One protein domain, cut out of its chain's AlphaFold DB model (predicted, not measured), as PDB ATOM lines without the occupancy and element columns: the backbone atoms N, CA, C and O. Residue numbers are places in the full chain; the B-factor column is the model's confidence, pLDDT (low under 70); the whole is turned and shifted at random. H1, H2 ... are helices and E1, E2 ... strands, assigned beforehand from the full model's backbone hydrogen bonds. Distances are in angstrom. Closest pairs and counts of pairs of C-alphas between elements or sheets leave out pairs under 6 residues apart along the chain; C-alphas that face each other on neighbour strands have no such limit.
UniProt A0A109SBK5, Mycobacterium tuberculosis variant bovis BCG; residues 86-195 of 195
ATOM      1  N   PRO A  86      -6.076 -31.801   5.795       94.31
ATOM      2  CA  PRO A  86      -5.082 -32.738   6.338       94.31
ATOM      3  C   PRO A  86      -3.996 -33.151   5.337       94.31
ATOM      4  O   PRO A  86      -2.854 -33.393   5.720       94.31
ATOM      5  N   GLU A  87      -4.324 -33.179   4.045       91.12
ATOM      6  CA  GLU A  87      -3.371 -33.447   2.962       91.12
ATOM      7  C   GLU A  87      -2.418 -32.267   2.741       91.12
ATOM      8  O   GLU A  87      -1.339 -32.435   2.173       91.12
ATOM      9  N   ARG A  88      -2.810 -31.058   3.164       93.19
ATOM     10  CA  ARG A  88      -2.002 -29.841   3.050       93.19
ATOM     11  C   ARG A  88      -1.094 -29.639   4.258       93.19
ATOM     12  O   ARG A  88       0.048 -29.230   4.059       93.19
ATOM     13  N   VAL A  89      -1.586 -29.901   5.470       96.06
ATOM     14  CA  VAL A  89      -0.841 -29.738   6.728       96.06
ATOM     15  C   VAL A  89      -1.004 -30.973   7.606       96.06
ATOM     16  O   VAL A  89      -2.125 -31.365   7.927       96.06
ATOM     17  N   THR A  90       0.116 -31.532   8.059       97.00
ATOM     18  CA  THR A  90       0.143 -32.704   8.944       97.00
ATOM     19  C   THR A  90       1.036 -32.455  10.158       97.00
ATOM     20  O   THR A  90       2.097 -31.845  10.035       97.00
ATOM     21  N   PHE A  91       0.628 -32.950  11.327       97.94
ATOM     22  CA  PHE A  91       1.331 -32.786  12.595       97.94
ATOM     23  C   PHE A  91       1.766 -34.122  13.202       97.94
ATOM     24  O   PHE A  91       0.945 -35.018  13.416       97.94
ATOM     25  N   PHE A  92       3.041 -34.197  13.579       97.25
ATOM     26  CA  PHE A  92       3.588 -35.202  14.490       97.25
ATOM     27  C   PHE A  92       3.987 -34.507  15.781       97.25
ATOM     28  O   PHE A  92       4.718 -33.519  15.749       97.25
ATOM     29  N   CYS A  93       3.502 -34.990  16.918       96.56
ATOM     30  CA  CYS A  93       3.625 -34.258  18.171       96.56
ATOM     31  C   CYS A  93       4.428 -35.053  19.193       96.56
ATOM     32  O   CYS A  93       4.173 -36.235  19.404       96.56
ATOM     33  N   ILE A  94       5.345 -34.378  19.881       95.00
ATOM     34  CA  ILE A  94       6.003 -34.875  21.087       95.00
ATOM     35  C   ILE A  94       5.576 -33.948  22.221       95.00
ATOM     36  O   ILE A  94       5.986 -32.788  22.264       95.00
ATOM     37  N   GLY A  95       4.710 -34.425  23.114       91.38
ATOM     38  CA  GLY A  95       4.070 -33.552  24.094       91.38
ATOM     39  C   GLY A  95       3.314 -34.263  25.210       91.38
ATOM     40  O   GLY A  95       3.119 -35.479  25.216       91.38
ATOM     41  N   GLY A  96       2.924 -33.481  26.217       84.56
ATOM     42  CA  GLY A  96       2.233 -33.975  27.405       84.56
ATOM     43  C   GLY A  96       0.748 -34.292  27.189       84.56
ATOM     44  O   GLY A  96       0.162 -34.031  26.141       84.56
ATOM     45  N   ALA A  97       0.102 -34.801  28.243       86.19
ATOM     46  CA  ALA A  97      -1.294 -35.254  28.216       86.19
ATOM     47  C   ALA A  97      -2.309 -34.186  27.767       86.19
ATOM     48  O   ALA A  97      -3.347 -34.525  27.208       86.19
ATOM     49  N   THR A  98      -2.023 -32.899  27.983       90.31
ATOM     50  CA  THR A  98      -2.887 -31.798  27.528       90.31
ATOM     51  C   THR A  98      -3.063 -31.809  26.010       90.31
ATOM     52  O   THR A  98      -4.164 -31.577  25.519       90.31
ATOM     53  N   MET A  99      -2.006 -32.146  25.268       91.00
ATOM     54  CA  MET A  99      -2.016 -32.158  23.807       91.00
ATOM     55  C   MET A  99      -2.888 -33.285  23.237       91.00
ATOM     56  O   MET A  99      -3.389 -33.171  22.125       91.00
ATOM     57  N   ALA A 100      -3.185 -34.330  24.020       89.25
ATOM     58  CA  ALA A 100      -4.095 -35.400  23.607       89.25
ATOM     59  C   ALA A 100      -5.512 -34.892  23.263       89.25
ATOM     60  O   ALA A 100      -6.234 -35.553  22.519       89.25
ATOM     61  N   GLN A 101      -5.902 -33.705  23.748       91.56
ATOM     62  CA  GLN A 101      -7.194 -33.077  23.441       91.56
ATOM     63  C   GLN A 101      -7.384 -32.771  21.949       91.56
ATOM     64  O   GLN A 101      -8.518 -32.745  21.479       91.56
ATOM     65  N   ILE A 102      -6.292 -32.559  21.211       93.88
ATOM     66  CA  ILE A 102      -6.319 -32.297  19.766       93.88
ATOM     67  C   ILE A 102      -5.962 -33.534  18.930       93.88
ATOM     68  O   ILE A 102      -5.914 -33.452  17.707       93.88
ATOM     69  N   GLY A 103      -5.747 -34.694  19.561       92.88
ATOM     70  CA  GLY A 103      -5.373 -35.932  18.868       92.88
ATOM     71  C   GLY A 103      -6.464 -36.515  17.965       92.88
ATOM     72  O   GLY A 103      -6.180 -37.389  17.160       92.88
ATOM     73  N   SER A 104      -7.708 -36.040  18.078       94.31
ATOM     74  CA  SER A 104      -8.805 -36.419  17.178       94.31
ATOM     75  C   SER A 104      -8.857 -35.592  15.890       94.31
ATOM     76  O   SER A 104      -9.676 -35.887  15.018       94.31
ATOM     77  N   LEU A 105      -8.024 -34.551  15.759       96.81
ATOM     78  CA  LEU A 105      -7.943 -33.782  14.523       96.81
ATOM     79  C   LEU A 105      -7.346 -34.658  13.412       96.81
ATOM     80  O   LEU A 105      -6.301 -35.266  13.628       96.81
ATOM     81  N   PRO A 106      -7.934 -34.674  12.201       96.62
ATOM     82  CA  PRO A 106      -7.422 -35.484  11.094       96.62
ATOM     83  C   PRO A 106      -6.022 -35.051  10.629       96.62
ATOM     84  O   PRO A 106      -5.319 -35.818   9.982       96.62
ATOM     85  N   HIS A 107      -5.605 -33.831  10.972       97.62
ATOM     86  CA  HIS A 107      -4.263 -33.303  10.726       97.62
ATOM     87  C   HIS A 107      -3.199 -33.907  11.647       97.62
ATOM     88  O   HIS A 107      -2.018 -33.794  11.340       97.62
ATOM     89  N   VAL A 108      -3.580 -34.499  12.783       97.50
ATOM     90  CA  VAL A 108      -2.640 -35.057  13.761       97.50
ATOM     91  C   VAL A 108      -2.448 -36.542  13.482       97.50
ATOM     92  O   VAL A 108      -3.380 -37.330  13.601       97.50
ATOM     93  N   THR A 109      -1.227 -36.929  13.111       95.69
ATOM     94  CA  THR A 109      -0.891 -38.332  12.832       95.69
ATOM     95  C   THR A 109      -0.556 -39.102  14.101       95.69
ATOM     96  O   THR A 109      -1.012 -40.230  14.269       95.69
ATOM     97  N   ASP A 110       0.241 -38.508  14.992       92.88
ATOM     98  CA  ASP A 110       0.628 -39.144  16.251       92.88
ATOM     99  C   ASP A 110       0.929 -38.095  17.333       92.88
ATOM    100  O   ASP A 110       1.391 -36.987  17.032       92.88
ATOM    101  N   ILE A 111       0.673 -38.458  18.592       95.25
ATOM    102  CA  ILE A 111       1.056 -37.689  19.780       95.25
ATOM    103  C   ILE A 111       1.797 -38.625  20.722       95.25
ATOM    104  O   ILE A 111       1.204 -39.457  21.408       95.25
ATOM    105  N   VAL A 112       3.107 -38.440  20.785       94.88
ATOM    106  CA  VAL A 112       4.012 -39.259  21.576       94.88
ATOM    107  C   VAL A 112       4.406 -38.519  22.850       94.88
ATOM    108  O   VAL A 112       4.693 -37.323  22.858       94.88
ATOM    109  N   SER A 113       4.434 -39.245  23.963       91.75
ATOM    110  CA  SER A 113       4.908 -38.709  25.238       91.75
ATOM    111  C   SER A 113       6.422 -38.451  25.192       91.75
ATOM    112  O   SER A 113       7.160 -39.327  24.748       91.75
ATOM    113  N   PRO A 114       6.950 -37.372  25.803       88.81
ATOM    114  CA  PRO A 114       8.395 -37.157  25.978       88.81
ATOM    115  C   PRO A 114       9.121 -38.220  26.833       88.81
ATOM    116  O   PRO A 114      10.273 -38.035  27.233       88.81
ATOM    117  N   LYS A 115       8.423 -39.278  27.257       88.31
ATOM    118  CA  LYS A 115       8.972 -40.442  27.972       88.31
ATOM    119  C   LYS A 115       8.969 -41.714  27.117       88.31
ATOM    120  O   LYS A 115       9.494 -42.723  27.571       88.31
ATOM    121  N   ASP A 116       8.358 -41.676  25.939       91.19
ATOM    122  CA  ASP A 116       8.242 -42.803  25.021       91.19
ATOM    123  C   ASP A 116       9.340 -42.710  23.955       91.19
ATOM    124  O   ASP A 116       9.171 -42.091  22.907       91.19
ATOM    125  N   ALA A 117      10.507 -43.277  24.270       91.75
ATOM    126  CA  ALA A 117      11.674 -43.223  23.392       91.75
ATOM    127  C   ALA A 117      11.426 -43.924  22.045       91.75
ATOM    128  O   ALA A 117      11.835 -43.402  21.014       91.75
ATOM    129  N   GLU A 118      10.711 -45.052  22.050       95.00
ATOM    130  CA  GLU A 118      10.385 -45.812  20.837       95.00
ATOM    131  C   GLU A 118       9.434 -45.018  19.931       95.00
ATOM    132  O   GLU A 118       9.645 -44.923  18.721       95.00
ATOM    133  N   GLY A 119       8.413 -44.378  20.509       95.00
ATOM    134  CA  GLY A 119       7.527 -43.485  19.766       95.00
ATOM    135  C   GLY A 119       8.268 -42.296  19.149       95.00
ATOM    136  O   GLY A 119       8.009 -41.947  17.995       95.00
ATOM    137  N   ILE A 120       9.209 -41.694  19.884       94.50
ATOM    138  CA  ILE A 120      10.021 -40.571  19.389       94.50
ATOM    139  C   ILE A 120      10.905 -41.040  18.230       94.50
ATOM    140  O   ILE A 120      10.903 -40.412  17.173       94.50
ATOM    141  N   GLU A 121      11.604 -42.165  18.386       95.06
ATOM    142  CA  GLU A 121      12.442 -42.757  17.339       95.06
ATOM    143  C   GLU A 121      11.632 -43.089  16.079       95.06
ATOM    144  O   GLU A 121      12.088 -42.840  14.963       95.06
ATOM    145  N   ARG A 122      10.391 -43.567  16.237       96.50
ATOM    146  CA  ARG A 122       9.471 -43.820  15.122       96.50
ATOM    147  C   ARG A 122       9.076 -42.539  14.385       96.50
ATOM    148  O   ARG A 122       9.041 -42.553  13.153       96.50
ATOM    149  N   ILE A 123       8.804 -41.438  15.095       96.19
ATOM    150  CA  ILE A 123       8.555 -40.129  14.462       96.19
ATOM    151  C   ILE A 123       9.790 -39.697  13.671       96.19
ATOM    152  O   ILE A 123       9.662 -39.389  12.489       96.19
ATOM    153  N   LEU A 124      10.975 -39.722  14.289       95.38
ATOM    154  CA  LEU A 124      12.220 -39.293  13.643       95.38
ATOM    155  C   LEU A 124      12.533 -40.135  12.402       95.38
ATOM    156  O   LEU A 124      12.715 -39.580  11.326       95.38
ATOM    157  N   SER A 125      12.443 -41.460  12.513       96.31
ATOM    158  CA  SER A 125      12.648 -42.382  11.388       96.31
ATOM    159  C   SER A 125      11.662 -42.133  10.242       96.31
ATOM    160  O   SER A 125      12.013 -42.257   9.072       96.31
ATOM    161  N   THR A 126      10.415 -41.768  10.564       95.62
ATOM    162  CA  THR A 126       9.410 -41.401   9.554       95.62
ATOM    163  C   THR A 126       9.788 -40.097   8.851       95.62
ATOM    164  O   THR A 126       9.616 -39.990   7.638       95.62
ATOM    165  N   MET A 127      10.307 -39.111   9.592       95.94
ATOM    166  CA  MET A 127      10.755 -37.839   9.016       95.94
ATOM    167  C   MET A 127      11.984 -38.032   8.129       95.94
ATOM    168  O   MET A 127      11.988 -37.517   7.015       95.94
ATOM    169  N   ASP A 128      12.969 -38.814   8.571       96.44
ATOM    170  CA  ASP A 128      14.175 -39.112   7.792       96.44
ATOM    171  C   ASP A 128      13.814 -39.806   6.471       96.44
ATOM    172  O   ASP A 128      14.202 -39.349   5.397       96.44
ATOM    173  N   ALA A 129      12.960 -40.835   6.524       95.00
ATOM    174  CA  ALA A 129      12.491 -41.525   5.324       95.00
ATOM    175  C   ALA A 129      11.725 -40.596   4.363       95.00
ATOM    176  O   ALA A 129      11.858 -40.716   3.143       95.00
ATOM    177  N   LEU A 130      10.922 -39.666   4.893       94.00
ATOM    178  CA  LEU A 130      10.196 -38.686   4.085       94.00
ATOM    179  C   LEU A 130      11.144 -37.674   3.431       94.00
ATOM    180  O   LEU A 130      10.954 -37.336   2.261       94.00
ATOM    181  N   ILE A 131      12.146 -37.191   4.170       95.00
ATOM    182  CA  ILE A 131      13.164 -36.267   3.661       95.00
ATOM    183  C   ILE A 131      13.931 -36.935   2.520       95.00
ATOM    184  O   ILE A 131      13.938 -36.392   1.416       95.00
ATOM    185  N   ASP A 132      14.461 -38.142   2.733       95.12
ATOM    186  CA  ASP A 132      15.208 -38.895   1.719       95.12
ATOM    187  C   ASP A 132      14.372 -39.127   0.447       95.12
ATOM    188  O   ASP A 132      14.830 -38.905  -0.681       95.12
ATOM    189  N   ALA A 133      13.108 -39.533   0.615       92.94
ATOM    190  CA  ALA A 133      12.191 -39.746  -0.502       92.94
ATOM    191  C   ALA A 133      11.926 -38.448  -1.285       92.94
ATOM    192  O   ALA A 133      11.933 -38.451  -2.523       92.94
ATOM    193  N   ARG A 134      11.724 -37.323  -0.584       93.56
ATOM    194  CA  ARG A 134      11.498 -36.013  -1.209       93.56
ATOM    195  C   ARG A 134      12.739 -35.493  -1.909       93.56
ATOM    196  O   ARG A 134      12.610 -35.015  -3.031       93.56
ATOM    197  N   GLU A 135      13.924 -35.626  -1.323       94.50
ATOM    198  CA  GLU A 135      15.178 -35.228  -1.968       94.50
ATOM    199  C   GLU A 135      15.377 -35.955  -3.304       94.50
ATOM    200  O   GLU A 135      15.655 -35.322  -4.330       94.50
ATOM    201  N   GLU A 136      15.151 -37.272  -3.335       93.38
ATOM    202  CA  GLU A 136      15.219 -38.065  -4.566       93.38
ATOM    203  C   GLU A 136      14.168 -37.620  -5.596       93.38
ATOM    204  O   GLU A 136      14.474 -37.423  -6.780       93.38
ATOM    205  N   ALA A 137      12.914 -37.461  -5.163       91.62
ATOM    206  CA  ALA A 137      11.805 -37.087  -6.033       91.62
ATOM    207  C   ALA A 137      11.990 -35.678  -6.621       91.62
ATOM    208  O   ALA A 137      11.815 -35.475  -7.827       91.62
ATOM    209  N   PHE A 138      12.408 -34.719  -5.797       93.38
ATOM    210  CA  PHE A 138      12.638 -33.328  -6.178       93.38
ATOM    211  C   PHE A 138      13.818 -33.204  -7.132       93.38
ATOM    212  O   PHE A 138      13.703 -32.547  -8.170       93.38
ATOM    213  N   ARG A 139      14.917 -33.923  -6.865       93.81
ATOM    214  CA  ARG A 139      16.078 -33.981  -7.760       93.81
ATOM    215  C   ARG A 139      15.704 -34.513  -9.141       93.81
ATOM    216  O   ARG A 139      16.110 -33.943 -10.153       93.81
ATOM    217  N   ARG A 140      14.900 -35.579  -9.202       91.88
ATOM    218  CA  ARG A 140      14.420 -36.176 -10.461       91.88
ATOM    219  C   ARG A 140      13.493 -35.235 -11.229       91.88
ATOM    220  O   ARG A 140      13.608 -35.109 -12.447       91.88
ATOM    221  N   ALA A 141      12.590 -34.571 -10.513       90.69
ATOM    222  CA  ALA A 141      11.615 -33.637 -11.065       90.69
ATOM    223  C   ALA A 141      12.182 -32.237 -11.361       90.69
ATOM    224  O   ALA A 141      11.501 -31.454 -12.030       90.69
ATOM    225  N   LYS A 142      13.404 -31.944 -10.887       94.00
ATOM    226  CA  LYS A 142      14.083 -30.640 -10.932       94.00
ATOM    227  C   LYS A 142      13.247 -29.517 -10.317       94.00
ATOM    228  O   LYS A 142      13.073 -28.467 -10.933       94.00
ATOM    229  N   ILE A 143      12.713 -29.764  -9.127       92.31
ATOM    230  CA  ILE A 143      11.948 -28.778  -8.358       92.31
ATOM    231  C   ILE A 143      12.501 -28.649  -6.944       92.31
ATOM    232  O   ILE A 143      13.274 -29.490  -6.497       92.31
ATOM    233  N   ASP A 144      12.073 -27.607  -6.252       92.00
ATOM    234  CA  ASP A 144      12.246 -27.415  -4.819       92.00
ATOM    235  C   ASP A 144      10.889 -27.536  -4.096       92.00
ATOM    236  O   ASP A 144       9.885 -27.964  -4.676       92.00
ATOM    237  N   MET A 145      10.853 -27.148  -2.818       90.38
ATOM    238  CA  MET A 145       9.625 -27.139  -2.020       90.38
ATOM    239  C   MET A 145       8.532 -26.235  -2.604       90.38
ATOM    240  O   MET A 145       7.356 -26.590  -2.524       90.38
ATOM    241  N   ASP A 146       8.880 -25.093  -3.197       91.06
ATOM    242  CA  ASP A 146       7.883 -24.187  -3.771       91.06
ATOM    243  C   ASP A 146       7.292 -24.782  -5.054       91.06
ATOM    244  O   ASP A 146       6.069 -24.812  -5.205       91.06
ATOM    245  N   GLY A 147       8.126 -25.381  -5.907       90.81
ATOM    246  CA  GLY A 147       7.662 -26.141  -7.067       90.81
ATOM    247  C   GLY A 147       6.816 -27.363  -6.686       90.81
ATOM    248  O   GLY A 147       5.842 -27.675  -7.371       90.81
ATOM    249  N   PHE A 148       7.136 -28.047  -5.582       90.75
ATOM    250  CA  PHE A 148       6.313 -29.143  -5.056       90.75
ATOM    251  C   PHE A 148       4.924 -28.646  -4.644       90.75
ATOM    252  O   PHE A 148       3.911 -29.233  -5.037       90.75
ATOM    253  N   ARG A 149       4.864 -27.538  -3.896       89.94
ATOM    254  CA  ARG A 149       3.603 -26.930  -3.453       89.94
ATOM    255  C   ARG A 149       2.770 -26.445  -4.632       89.94
ATOM    256  O   ARG A 149       1.566 -26.679  -4.643       89.94
ATOM    257  N   GLU A 150       3.397 -25.815  -5.622       88.62
ATOM    258  CA  GLU A 150       2.721 -25.363  -6.839       88.62
ATOM    259  C   GLU A 150       2.122 -26.541  -7.614       88.62
ATOM    260  O   GLU A 150       0.954 -26.495  -7.990       88.62
ATOM    261  N   ARG A 151       2.870 -27.635  -7.791       88.00
ATOM    262  CA  ARG A 151       2.351 -28.827  -8.479       88.00
ATOM    263  C   ARG A 151       1.210 -29.501  -7.724       88.00
ATOM    264  O   ARG A 151       0.252 -29.938  -8.351       88.00
ATOM    265  N   ARG A 152       1.313 -29.606  -6.396       87.00
ATOM    266  CA  ARG A 152       0.348 -30.355  -5.578       87.00
ATOM    267  C   ARG A 152      -0.903 -29.549  -5.224       87.00
ATOM    268  O   ARG A 152      -1.996 -30.102  -5.214       87.00
ATOM    269  N   PHE A 153      -0.742 -28.261  -4.925       86.94
ATOM    270  CA  PHE A 153      -1.793 -27.398  -4.367       86.94
ATOM    271  C   PHE A 153      -2.044 -26.121  -5.184       86.94
ATOM    272  O   PHE A 153      -2.871 -25.298  -4.791       86.94
ATOM    273  N   GLY A 154      -1.325 -25.921  -6.290       83.31
ATOM    274  CA  GLY A 154      -1.580 -24.828  -7.222       83.31
ATOM    275  C   GLY A 154      -2.842 -25.043  -8.056       83.31
ATOM    276  O   GLY A 154      -3.590 -26.009  -7.898       83.31
ATOM    277  N   ILE A 155      -3.095 -24.111  -8.976       76.00
ATOM    278  CA  ILE A 155      -4.282 -24.139  -9.837       76.00
ATOM    279  C   ILE A 155      -4.248 -25.393 -10.721       76.00
ATOM    280  O   ILE A 155      -3.362 -25.541 -11.559       76.00
ATOM    281  N   GLY A 156      -5.237 -26.274 -10.556       70.19
ATOM    282  CA  GLY A 156      -5.338 -27.533 -11.301       70.19
ATOM    283  C   GLY A 156      -4.580 -28.712 -10.680       70.19
ATOM    284  O   GLY A 156      -4.614 -29.793 -11.261       70.19
ATOM    285  N   GLY A 157      -3.938 -28.527  -9.520       67.88
ATOM    286  CA  GLY A 157      -3.460 -29.635  -8.695       67.88
ATOM    287  C   GLY A 157      -4.637 -30.410  -8.097       67.88
ATOM    288  O   GLY A 157      -5.650 -29.822  -7.716       67.88
ATOM    289  N   ASP A 158      -4.522 -31.731  -8.023       64.44
ATOM    290  CA  ASP A 158      -5.543 -32.627  -7.466       64.44
ATOM    291  C   ASP A 158      -5.282 -32.983  -5.988       64.44
ATOM    292  O   ASP A 158      -5.999 -33.797  -5.409       64.44
ATOM    293  N   GLY A 159      -4.267 -32.369  -5.360       61.66
ATOM    294  CA  GLY A 159      -3.838 -32.671  -3.991       61.66
ATOM    295  C   GLY A 159      -3.054 -33.982  -3.854       61.66
ATOM    296  O   GLY A 159      -2.555 -34.287  -2.764       61.66
ATOM    297  N   VAL A 160      -2.883 -34.735  -4.944       59.41
ATOM    298  CA  VAL A 160      -2.232 -36.045  -4.984       59.41
ATOM    299  C   VAL A 160      -0.911 -35.930  -5.749       59.41
ATOM    300  O   VAL A 160      -0.848 -35.409  -6.852       59.41
ATOM    301  N   GLY A 161       0.181 -36.421  -5.160       61.66
ATOM    302  CA  GLY A 161       1.425 -36.680  -5.894       61.66
ATOM    303  C   GLY A 161       2.019 -35.499  -6.673       61.66
ATOM    304  O   GLY A 161       2.212 -35.594  -7.883       61.66
ATOM    305  N   GLY A 162       2.433 -34.428  -5.981       58.25
ATOM    306  CA  GLY A 162       3.193 -33.326  -6.602       58.25
ATOM    307  C   GLY A 162       4.498 -33.773  -7.289       58.25
ATOM    308  O   GLY A 162       4.983 -33.112  -8.212       58.25
ATOM    309  N   THR A 163       5.034 -34.925  -6.872       64.44
ATOM    310  CA  THR A 163       6.206 -35.598  -7.461       64.44
ATOM    311  C   THR A 163       6.188 -37.112  -7.288       64.44
ATOM    312  O   THR A 163       6.505 -37.825  -8.238       64.44
ATOM    313  N   ASP A 164       5.826 -37.605  -6.101       74.19
ATOM    314  CA  ASP A 164       5.725 -39.033  -5.789       74.19
ATOM    315  C   ASP A 164       4.270 -39.381  -5.421       74.19
ATOM    316  O   ASP A 164       3.738 -38.783  -4.482       74.19
ATOM    317  N   PRO A 165       3.607 -40.322  -6.119       73.81
ATOM    318  CA  PRO A 165       2.247 -40.756  -5.790       73.81
ATOM    319  C   PRO A 165       2.104 -41.380  -4.396       73.81
ATOM    320  O   PRO A 165       0.989 -41.490  -3.893       73.81
ATOM    321  N   THR A 166       3.208 -41.823  -3.791       80.06
ATOM    322  CA  THR A 166       3.230 -42.447  -2.463       80.06
ATOM    323  C   THR A 166       3.437 -41.444  -1.328       80.06
ATOM    324  O   THR A 166       3.155 -41.772  -0.176       80.06
ATOM    325  N   ASP A 167       3.853 -40.208  -1.635       86.56
ATOM    326  CA  ASP A 167       3.925 -39.130  -0.648       86.56
ATOM    327  C   ASP A 167       2.506 -38.640  -0.325       86.56
ATOM    328  O   ASP A 167       1.906 -37.834  -1.045       86.56
ATOM    329  N   ALA A 168       1.952 -39.128   0.781       83.38
ATOM    330  CA  ALA A 168       0.632 -38.737   1.265       83.38
ATOM    331  C   ALA A 168       0.610 -37.343   1.920       83.38
ATOM    332  O   ALA A 168      -0.470 -36.817   2.177       83.38
ATOM    333  N   PHE A 169       1.769 -36.727   2.174       90.00
ATOM    334  CA  PHE A 169       1.878 -35.540   3.012       90.00
ATOM    335  C   PHE A 169       2.035 -34.243   2.215       90.00
ATOM    336  O   PHE A 169       2.696 -34.176   1.176       90.00
ATOM    337  N   GLY A 170       1.481 -33.162   2.750       92.06
ATOM    338  CA  GLY A 170       1.786 -31.799   2.327       92.06
ATOM    339  C   GLY A 170       2.986 -31.246   3.088       92.06
ATOM    340  O   GLY A 170       4.076 -31.829   3.094       92.06
ATOM    341  N   ASP A 171       2.782 -30.111   3.742       94.56
ATOM    342  CA  ASP A 171       3.732 -29.558   4.696       94.56
ATOM    343  C   ASP A 171       3.590 -30.295   6.041       94.56
ATOM    344  O   ASP A 171       2.507 -30.353   6.629       94.56
ATOM    345  N   VAL A 172       4.688 -30.896   6.506       95.81
ATOM    346  CA  VAL A 172       4.729 -31.685   7.743       95.81
ATOM    347  C   VAL A 172       5.391 -30.872   8.843       95.81
ATOM    348  O   VAL A 172       6.467 -30.311   8.646       95.81
ATOM    349  N   PHE A 173       4.757 -30.836  10.009       97.44
ATOM    350  CA  PHE A 173       5.233 -30.127  11.186       97.44
ATOM    351  C   PHE A 173       5.497 -31.118  12.318       97.44
ATOM    352  O   PHE A 173       4.591 -31.824  12.767       97.44
ATOM    353  N   VAL A 174       6.733 -31.127  12.814       96.69
ATOM    354  CA  VAL A 174       7.076 -31.786  14.077       96.69
ATOM    355  C   VAL A 174       6.902 -30.768  15.198       96.69
ATOM    356  O   VAL A 174       7.604 -29.758  15.249       96.69
ATOM    357  N   VAL A 175       5.939 -31.013  16.080       96.56
ATOM    358  CA  VAL A 175       5.593 -30.123  17.190       96.56
ATOM    359  C   VAL A 175       6.198 -30.669  18.473       96.56
ATOM    360  O   VAL A 175       5.901 -31.792  18.875       96.56
ATOM    361  N   LEU A 176       7.030 -29.861  19.123       94.38
ATOM    362  CA  LEU A 176       7.672 -30.195  20.390       94.38
ATOM    363  C   LEU A 176       7.089 -29.316  21.496       94.38
ATOM    364  O   LEU A 176       7.237 -28.093  21.454       94.38
ATOM    365  N   ASP A 177       6.450 -29.932  22.484       90.94
ATOM    366  CA  ASP A 177       6.048 -29.266  23.724       90.94
ATOM    367  C   ASP A 177       7.023 -29.612  24.858       90.94
ATOM    368  O   ASP A 177       7.597 -30.700  24.889       90.94
ATOM    369  N   ASP A 178       7.223 -28.673  25.783       78.75
ATOM    370  CA  ASP A 178       8.190 -28.785  26.887       78.75
ATOM    371  C   ASP A 178       9.624 -29.156  26.433       78.75
ATOM    372  O   ASP A 178      10.295 -30.014  27.012       78.75
ATOM    373  N   TYR A 179      10.122 -28.455  25.406       71.06
ATOM    374  CA  TYR A 179      11.471 -28.617  24.838       71.06
ATOM    375  C   TYR A 179      12.599 -28.684  25.886       71.06
ATOM    376  O   TYR A 179      13.505 -29.509  25.761       71.06
ATOM    377  N   ASP A 180      12.527 -27.865  26.942       68.56
ATOM    378  CA  ASP A 180      13.530 -27.830  28.017       68.56
ATOM    379  C   ASP A 180      13.666 -29.190  28.729       68.56
ATOM    380  O   ASP A 180      14.778 -29.643  29.013       68.56
ATOM    381  N   ASP A 181      12.547 -29.881  28.971       64.38
ATOM    382  CA  ASP A 181      12.530 -31.194  29.622       64.38
ATOM    383  C   ASP A 181      13.031 -32.304  28.683       64.38
ATOM    384  O   ASP A 181      13.532 -33.333  29.151       64.38
ATOM    385  N   LEU A 182      12.905 -32.118  27.365       60.00
ATOM    386  CA  LEU A 182      13.430 -33.038  26.357       60.00
ATOM    387  C   LEU A 182      14.958 -32.910  26.239       60.00
ATOM    388  O   LEU A 182      15.669 -33.910  26.335       60.00
ATOM    389  N   TYR A 183      15.475 -31.683  26.131       60.72
ATOM    390  CA  TYR A 183      16.915 -31.417  26.020       60.72
ATOM    391  C   TYR A 183      17.692 -31.743  27.295       60.72
ATOM    392  O   TYR A 183      18.808 -32.271  27.233       60.72
ATOM    393  N   ALA A 184      17.105 -31.476  28.465       58.28
ATOM    394  CA  ALA A 184      17.710 -31.861  29.733       58.28
ATOM    395  C   ALA A 184      17.908 -33.385  29.822       58.28
ATOM    396  O   ALA A 184      18.921 -33.841  30.350       58.28
ATOM    397  N   LYS A 185      16.982 -34.181  29.272       54.12
ATOM    398  CA  LYS A 185      17.098 -35.646  29.239       54.12
ATOM    399  C   LYS A 185      18.104 -36.140  28.211       54.12
ATOM    400  O   LYS A 185      18.852 -37.051  28.544       54.12
ATOM    401  N   ASP A 186      18.157 -35.554  27.017       54.22
ATOM    402  CA  ASP A 186      19.146 -35.946  26.004       54.22
ATOM    403  C   ASP A 186      20.577 -35.666  26.487       54.22
ATOM    404  O   ASP A 186      21.460 -36.512  26.397       54.22
ATOM    405  N   THR A 187      20.786 -34.542  27.177       52.31
ATOM    406  CA  THR A 187      22.075 -34.239  27.828       52.31
ATOM    407  C   THR A 187      22.428 -35.260  28.923       52.31
ATOM    408  O   THR A 187      23.593 -35.621  29.098       52.31
ATOM    409  N   LEU A 188      21.430 -35.765  29.658       46.19
ATOM    410  CA  LEU A 188      21.622 -36.815  30.664       46.19
ATOM    411  C   LEU A 188      21.855 -38.201  30.032       46.19
ATOM    412  O   LEU A 188      22.624 -38.986  30.581       46.19
ATOM    413  N   LEU A 189      21.248 -38.500  28.881       49.25
ATOM    414  CA  LEU A 189      21.373 -39.780  28.171       49.25
ATOM    415  C   LEU A 189      22.650 -39.858  27.315       49.25
ATOM    416  O   LEU A 189      23.289 -40.910  27.267       49.25
ATOM    417  N   GLY A 190      23.103 -38.742  26.739       43.06
ATOM    418  CA  GLY A 190      24.350 -38.638  25.974       43.06
ATOM    419  C   GLY A 190      25.627 -38.844  26.798       43.06
ATOM    420  O   GLY A 190      26.689 -39.086  26.231       43.06
ATOM    421  N   THR A 191      25.545 -38.827  28.134       43.22
ATOM    422  CA  THR A 191      26.676 -39.188  29.014       43.22
ATOM    423  C   THR A 191      26.723 -40.676  29.383       43.22
ATOM    424  O   THR A 191      27.715 -41.130  29.955       43.22
ATOM    425  N   ALA A 192      25.697 -41.462  29.033       41.09
ATOM    426  CA  ALA A 192      25.623 -42.890  29.351       41.09
ATOM    427  C   ALA A 192      26.095 -43.815  28.210       41.09
ATOM    428  O   ALA A 192      26.323 -44.995  28.461       41.09
ATOM    429  N   SER A 193      26.306 -43.295  26.991       39.25
ATOM    430  CA  SER A 193      26.769 -44.074  25.823       39.25
ATOM    431  C   SER A 193      28.255 -43.859  25.491       39.25
ATOM    432  O   SER A 193      28.669 -43.836  24.335       39.25
ATOM    433  N   SER A 194      29.090 -43.685  26.521       42.41
ATOM    434  CA  SER A 194      30.551 -43.725  26.383       42.41
ATOM    435  C   SER A 194      31.210 -44.480  27.543       42.41
ATOM    436  O   SER A 194      31.963 -43.888  28.322       42.41
ATOM    437  N   ARG A 195      30.918 -45.776  27.689       34.78
ATOM    438  CA  ARG A 195      31.777 -46.739  28.399       34.78
ATOM    439  C   ARG A 195      31.656 -48.127  27.800       34.78
ATOM    440  O   ARG A 195      30.515 -48.521  27.493       34.78
TER     441      ARG A 195
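Overview. This is residues 86 to 195 of the 195 residues of a protein of Mycobacterium tuberculosis variant bovis BCG (UniProt A0A109SBK5). A small three-stranded parallel sheet, E2 E1 E3, has one long helix, H2, over one face, making two layers; H2 runs along the strands and reaches past their starting ends to H3. Short H1 grazes the sheet on its E2 side, H4 lies past the strands' finishing ends, and residues 186 to 195, of which 186 to 189 belong to H4, stick out. The printed part has 110 residues with four named helices and three named strands in the order E1 H1 E2 H2 H3 E3 H4, a mixed class of helices and strands. It is loose, with a radius of gyration of the C-alphas of 16.8 A, and flat, spanning 52 by 37 by 19 A.

Arrangement. E1, residues 89 to 94, is the inner strand of the sheet. H1, residues 97 to 102, only grazes the sheet; its closest C-alpha pair with E2, residues 108 to 112, is Ala 100 and Ile 111, 6.8 A. E2 and E1 are parallel at 8 degrees, with N 109 and O 91 within hydrogen-bond range at 2.9 A. E1, H1, E2 form a strand-helix-strand unit, two parallel neighbour strands with a helix between, with a right-handed crossover. H2, residues 117 to 141, is on the sheet at a height of 11.3 A, over E1 and, only just, E2 with 3 of its C-alphas; the closest C-alphas of H2 and E1 are those of Ile 123 and Phe 92, 7.0 A. H3, residues 145 to 153, is not on the sheet and is close to H2 but not clearly touching, about perpendicular at 89 degrees; their closest C-alphas, of Phe 138 and Phe 148, are 7.7 A apart. E3, residues 171 to 176, is parallel to E1 at 20 degrees, with N 92 and O 173 at 2.9 A; H2 lies over E3 too, along it at 25 degrees on the local plane. E2, H2 H3, E3 form a split unit with E1 between its strands, also right-handed. H4, residues 179 to 189, is not on the sheet and is apart from H2. Every O i to N i+4 pair is within hydrogen-bond range in H2 and H3; H4 has 6 of 7, and H1 has 0 of 2 but 3 of 3 O i to N i+3 pairs.

Along the chain. E1 begins at C-alpha 89 (-0.841, -29.738, 6.728) and measures 16.7 A, H1 10.3 A and E2 11.1 A. H2 begins at C-alpha 117 (11.674, -43.223, 23.392) and measures 35.8 A, H3 11.7 A and E3 16.2 A. H4, 15.3 A, ends at C-alpha 189 (21.373, -39.780, 28.171).

Size, cuts and confidence. The C-alphas farthest apart, of Gly 156 and Arg 195, are 57.6 A apart. The printed part has no cut. The link from H3 to E3, 17 residues, is long; the other links are tight. Mean pLDDT of the printed part is 83.7, with residues 157 to 163 and 180 to 195 under 70.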